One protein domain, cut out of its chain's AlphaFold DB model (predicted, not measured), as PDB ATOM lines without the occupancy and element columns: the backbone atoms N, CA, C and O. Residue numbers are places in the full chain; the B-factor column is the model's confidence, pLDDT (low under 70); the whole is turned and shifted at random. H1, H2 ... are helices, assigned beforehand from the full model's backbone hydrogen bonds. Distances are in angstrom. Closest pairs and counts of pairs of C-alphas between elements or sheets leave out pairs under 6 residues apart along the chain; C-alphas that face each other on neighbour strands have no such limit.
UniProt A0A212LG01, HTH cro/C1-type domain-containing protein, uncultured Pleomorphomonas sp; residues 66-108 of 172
ATOM      1  N   VAL A  66      44.456  27.208 -37.123       50.75
ATOM      2  CA  VAL A  66      45.520  26.419 -37.754       50.75
ATOM      3  C   VAL A  66      46.369  25.595 -36.773       50.75
ATOM      4  O   VAL A  66      47.209  24.822 -37.226       50.75
ATOM      5  N   ASN A  67      46.188  25.754 -35.456       47.78
ATOM      6  CA  ASN A  67      47.121  25.248 -34.440       47.78
ATOM      7  C   ASN A  67      46.448  24.660 -33.175       47.78
ATOM      8  O   ASN A  67      47.128  24.405 -32.180       47.78
ATOM      9  N   LEU A  68      45.126  24.419 -33.180       53.06
ATOM     10  CA  LEU A  68      44.465  23.721 -32.065       53.06
ATOM     11  C   LEU A  68      44.933  22.252 -31.979       53.06
ATOM     12  O   LEU A  68      44.842  21.525 -32.973       53.06
ATOM     13  N   PRO A  69      45.354  21.756 -30.799       47.56
ATOM     14  CA  PRO A  69      45.774  20.368 -30.643       47.56
ATOM     15  C   PRO A  69      44.617  19.408 -30.957       47.56
ATOM     16  O   PRO A  69      43.533  19.503 -30.386       47.56
ATOM     17  N   GLY A  70      44.854  18.481 -31.888       53.88
ATOM     18  CA  GLY A  70      43.847  17.537 -32.391       53.88
ATOM     19  C   GLY A  70      43.053  18.019 -33.615       53.88
ATOM     20  O   GLY A  70      42.401  17.198 -34.256       53.88
ATOM     21  N   ILE A  71      43.146  19.297 -34.002       54.22
ATOM     22  CA  ILE A  71      42.544  19.816 -35.238       54.22
ATOM     23  C   ILE A  71      43.644  19.988 -36.286       54.22
ATOM     24  O   ILE A  71      44.434  20.925 -36.235       54.22
ATOM     25  N   SER A  72      43.691  19.085 -37.267       55.91
ATOM     26  CA  SER A  72      44.580  19.256 -38.422       55.91
ATOM     27  C   SER A  72      44.141  20.479 -39.247       55.91
ATOM     28  O   SER A  72      42.961  20.551 -39.611       55.91
ATOM     29  N   PRO A  73      45.048  21.415 -39.603       53.53
ATOM     30  CA  PRO A  73      44.707  22.700 -40.231       53.53
ATOM     31  C   PRO A  73      44.075  22.612 -41.632       53.53
ATOM     32  O   PRO A  73      43.735  23.639 -42.216       53.53
ATOM     33  N   ALA A  74      43.930  21.409 -42.198       55.12
ATOM     34  CA  ALA A  74      43.437  21.189 -43.557       55.12
ATOM     35  C   ALA A  74      42.453  20.007 -43.690       55.12
ATOM     36  O   ALA A  74      42.340  19.414 -44.765       55.12
ATOM     37  N   THR A  75      41.711  19.643 -42.635       65.94
ATOM     38  CA  THR A  75      40.602  18.680 -42.782       65.94
ATOM     39  C   THR A  75      39.573  19.233 -43.775       65.94
ATOM     40  O   THR A  75      39.025  20.316 -43.564       65.94
ATOM     41  N   ARG A  76      39.285  18.487 -44.853       70.44
ATOM     42  CA  ARG A  76      38.398  18.910 -45.960       70.44
ATOM     43  C   ARG A  76      37.043  19.441 -45.472       70.44
ATOM     44  O   ARG A  76      36.500  20.394 -46.029       70.44
ATOM     45  N   ASP A  77      36.512  18.846 -44.412       75.56
ATOM     46  CA  ASP A  77      35.208  19.192 -43.843       75.56
ATOM     47  C   ASP A  77      35.233  20.514 -43.064       75.56
ATOM     48  O   ASP A  77      34.244  21.239 -43.079       75.56
ATOM     49  N   MET A  78      36.379  20.898 -42.486       80.50
ATOM     50  CA  MET A  78      36.564  22.205 -41.840       80.50
ATOM     51  C   MET A  78      36.546  23.344 -42.870       80.50
ATOM     52  O   MET A  78      35.918  24.377 -42.649       80.50
ATOM     53  N   VAL A  79      37.182  23.140 -44.030       80.12
ATOM     54  CA  VAL A  79      37.176  24.121 -45.131       80.12
ATOM     55  C   VAL A  79      35.758  24.306 -45.680       80.12
ATOM     56  O   VAL A  79      35.297  25.438 -45.809       80.12
ATOM     57  N   GLN A  80      35.042  23.203 -45.929       81.00
ATOM     58  CA  GLN A  80      33.647  23.230 -46.390       81.00
ATOM     59  C   GLN A  80      32.708  23.875 -45.352       81.00
ATOM     60  O   GLN A  80      31.860  24.685 -45.722       81.00
ATOM     61  N   LEU A  81      32.878  23.571 -44.059       85.56
ATOM     62  CA  LEU A  81      32.095  24.169 -42.972       85.56
ATOM     63  C   LEU A  81      32.301  25.686 -42.895       85.56
ATOM     64  O   LEU A  81      31.323  26.430 -42.821       85.56
ATOM     65  N   ASN A  82      33.550  26.152 -42.961       84.81
ATOM     66  CA  ASN A  82      33.869  27.579 -42.913       84.81
ATOM     67  C   ASN A  82      33.326  28.334 -44.137       84.81
ATOM     68  O   ASN A  82      32.780  29.426 -43.980       84.81
ATOM     69  N   GLN A  83      33.406  27.742 -45.335       83.12
ATOM     70  CA  GLN A  83      32.803  28.300 -46.552       83.12
ATOM     71  C   GLN A  83      31.275  28.405 -46.425       83.12
ATOM     72  O   GLN A  83      30.726  29.500 -46.535       83.12
ATOM     73  N   ALA A  84      30.592  27.309 -46.084       86.31
ATOM     74  CA  ALA A  84      29.136  27.299 -45.928       86.31
ATOM     75  C   ALA A  84      28.649  28.255 -44.820       86.31
ATOM     76  O   ALA A  84      27.621  28.912 -44.967       86.31
ATOM     77  N   PHE A  85      29.390  28.392 -43.716       90.25
ATOM     78  CA  PHE A  85      29.053  29.322 -42.632       90.25
ATOM     79  C   PHE A  85      29.246  30.798 -43.027       90.25
ATOM     80  O   PHE A  85      28.490  31.674 -42.575       90.25
ATOM     81  N   ALA A  86      30.213  31.093 -43.904       86.00
ATOM     82  CA  ALA A  86      30.449  32.431 -44.446       86.00
ATOM     83  C   ALA A  86      29.293  32.932 -45.338       86.00
ATOM     84  O   ALA A  86      29.029  34.133 -45.358       86.00
ATOM     85  N   GLU A  87      28.525  32.039 -45.966       92.94
ATOM     86  CA  GLU A  87      27.343  32.396 -46.769       92.94
ATOM     87  C   GLU A  87      26.099  32.752 -45.919       92.94
ATOM     88  O   GLU A  87      25.183  33.433 -46.388       92.94
ATOM     89  N   ILE A  88      26.051  32.347 -44.639       92.94
ATOM     90  CA  ILE A  88      24.885  32.558 -43.755       92.94
ATOM     91  C   ILE A  88      24.797  34.020 -43.276       92.94
ATOM     92  O   ILE A  88      25.172  34.352 -42.153       92.94
ATOM     93  N   ASN A  89      24.227  34.904 -44.094       90.81
ATOM     94  CA  ASN A  89      24.071  36.331 -43.768       90.81
ATOM     95  C   ASN A  89      23.242  36.622 -42.492       90.81
ATOM     96  O   ASN A  89      23.357  37.699 -41.910       90.81
ATOM     97  N   ASN A  90      22.414  35.683 -42.021       95.44
ATOM     98  CA  ASN A  90      21.613  35.860 -40.806       95.44
ATOM     99  C   ASN A  90      22.410  35.488 -39.536       95.44
ATOM    100  O   ASN A  90      22.599  34.311 -39.220       95.44
ATOM    101  N   ALA A  91      22.808  36.500 -38.758       87.75
ATOM    102  CA  ALA A  91      23.560  36.333 -37.511       87.75
ATOM    103  C   ALA A  91      22.842  35.468 -36.447       87.75
ATOM    104  O   ALA A  91      23.497  34.747 -35.693       87.75
ATOM    105  N   GLY A  92      21.505  35.487 -36.405       88.50
ATOM    106  CA  GLY A  92      20.710  34.648 -35.505       88.50
ATOM    107  C   GLY A  92      20.733  33.164 -35.887       88.50
ATOM    108  O   GLY A  92      20.758  32.305 -35.008       88.50
ATOM    109  N   LEU A  93      20.791  32.848 -37.187       91.31
ATOM    110  CA  LEU A  93      20.994  31.475 -37.664       91.31
ATOM    111  C   LEU A  93      22.433  31.004 -37.421       91.31
ATOM    112  O   LEU A  93      22.617  29.900 -36.914       91.31
ATOM    113  N   ARG A  94      23.441  31.857 -37.676       92.50
ATOM    114  CA  ARG A  94      24.845  31.572 -37.316       92.50
ATOM    115  C   ARG A  94      25.002  31.218 -35.836       92.50
ATOM    116  O   ARG A  94      25.661  30.232 -35.518       92.50
ATOM    117  N   ARG A  95      24.364  31.980 -34.935       89.69
ATOM    118  CA  ARG A  95      24.386  31.717 -33.485       89.69
ATOM    119  C   ARG A  95      23.781  30.348 -33.153       89.69
ATOM    120  O   ARG A  95      24.466  29.523 -32.561       89.69
ATOM    121  N   LYS A  96      22.562  30.061 -33.629       91.19
ATOM    122  CA  LYS A  96      21.887  28.765 -33.408       91.19
ATOM    123  C   LYS A  96      22.690  27.567 -33.928       91.19
ATOM    124  O   LYS A  96      22.706  26.525 -33.278       91.19
ATOM    125  N   LEU A  97      23.360  27.705 -35.074       91.88
ATOM    126  CA  LEU A  97      24.216  26.651 -35.626       91.88
ATOM    127  C   LEU A  97      25.459  26.429 -34.750       91.88
ATOM    128  O   LEU A  97      25.785  25.285 -34.440       91.88
ATOM    129  N   LEU A  98      26.105  27.501 -34.281       91.44
ATOM    130  CA  LEU A  98      27.225  27.408 -33.337       91.44
ATOM    131  C   LEU A  98      26.814  26.725 -32.020       91.44
ATOM    132  O   LEU A  98      27.555  25.891 -31.505       91.44
ATOM    133  N   ASP A  99      25.628  27.034 -31.495       90.75
ATOM    134  CA  ASP A  99      25.111  26.438 -30.256       90.75
ATOM    135  C   ASP A  99      24.765  24.944 -30.424       90.75
ATOM    136  O   ASP A  99      24.989  24.146 -29.508       90.75
ATOM    137  N   LEU A 100      24.304  24.533 -31.614       91.56
ATOM    138  CA  LEU A 100      24.139  23.124 -31.986       91.56
ATOM    139  C   LEU A 100      25.493  22.397 -32.039       91.56
ATOM    140  O   LEU A 100      25.652  21.368 -31.384       91.56
ATOM    141  N   VAL A 101      26.487  22.954 -32.741       90.38
ATOM    142  CA  VAL A 101      27.845  22.380 -32.836       90.38
ATOM    143  C   VAL A 101      28.479  22.232 -31.447       90.38
ATOM    144  O   VAL A 101      28.966  21.156 -31.105       90.38
ATOM    145  N   LYS A 102      28.381  23.260 -30.591       86.19
ATOM    146  CA  LYS A 102      28.828  23.210 -29.185       86.19
ATOM    147  C   LYS A 102      28.092  22.164 -28.347       86.19
ATOM    148  O   LYS A 102      28.625  21.685 -27.347       86.19
ATOM    149  N   THR A 103      26.856  21.821 -28.693       92.25
ATOM    150  CA  THR A 103      26.073  20.810 -27.968       92.25
ATOM    151  C   THR A 103      26.450  19.397 -28.407       92.25
ATOM    152  O   THR A 103      26.664  18.545 -27.549       92.25
ATOM    153  N   ILE A 104      26.663  19.179 -29.709       88.62
ATOM    154  CA  ILE A 104      27.188  17.915 -30.246       88.62
ATOM    155  C   ILE A 104      28.593  17.643 -29.687       88.62
ATOM    156  O   ILE A 104      28.826  16.568 -29.140       88.62
ATOM    157  N   ALA A 105      29.495  18.629 -29.719       85.88
ATOM    158  CA  ALA A 105      30.854  18.489 -29.188       85.88
ATOM    159  C   ALA A 105      30.860  18.075 -27.703       85.88
ATOM    160  O   ALA A 105      31.512  17.099 -27.337       85.88
ATOM    161  N   ARG A 106      30.053  18.743 -26.862       84.44
ATOM    162  CA  ARG A 106      29.892  18.377 -25.441       84.44
ATOM    163  C   ARG A 106      29.334  16.966 -25.245       84.44
ATOM    164  O   ARG A 106      29.765  16.289 -24.322       84.44
ATOM    165  N   SER A 107      28.425  16.495 -26.105       83.81
ATOM    166  CA  SER A 107      27.911  15.113 -26.031       83.81
ATOM    167  C   SER A 107      28.915  14.033 -26.461       83.81
ATOM    168  O   SER A 107      28.693  12.860 -26.176       83.81
ATOM    169  N   GLN A 108      30.008  14.411 -27.132       71.19
ATOM    170  CA  GLN A 108      31.076  13.498 -27.557       71.19
ATOM    171  C   GLN A 108      32.282  13.505 -26.604       71.19
ATOM    172  O   GLN A 108      33.130  12.618 -26.681       71.19
TER     173      GLN A 108
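This is residues 66 to 108 of the 172 residues of the protein "HTH cro/C1-type domain-containing protein" of uncultured Pleomorphomonas sp (UniProt A0A212LG01). Two helices make an open, narrow V: H1 runs toward the corner, the chain turns there over a tight link, and the longer H2 runs back, so that the two arms are near each other at the corner alone. A hooked tail, residues 66 to 75, comes before H1 at the open end of its arm, and residues 67 to 73 of it stick out free. The printed part has 43 residues with two named helices, H1 then H2, and no named strand; the class is all helix. The whole is loose, with a radius of gyration of the C-alphas of 11.8 A, and the C-alphas span 29 by 25 by 14 A.

After residues 66 to 75, H1 holds residues 76 to 87. A tight link of 3 residues joins it to H2, residues 91 to 108. H1 and H2 are close but not clearly touching, with 1 pair of C-alphas within 8 A; the closest are those of Phe 85 and Arg 94, 7.1 A apart. Their lines stand at a shallow tilt of 27 degrees, and they run opposite ways. Their centres are 14.5 A apart. In H1 and H2 every O i to N i+4 pair is within hydrogen-bond range.

The printed part begins at Val 66, with its C-alpha at (45.520, 26.419, -37.754). H1 begins at C-alpha 76, (38.398, 18.910, -45.960), and measures 17.5 A from first to last C-alpha. H2 measures 26.0 A and ends at C-alpha 108, (31.076, 13.498, -27.557).

The two C-alphas farthest apart, those of Pro 69 and Asn 90, are 30.4 A from each other. Residues 75 to 84, of which 76 to 84 belong to H1, stand free, and so do residues 99 to 108 of H2. The printed part has no cut and no long link between its helices. The mean pLDDT of the printed part is 79.1, and residues 66 to 75 are under 70.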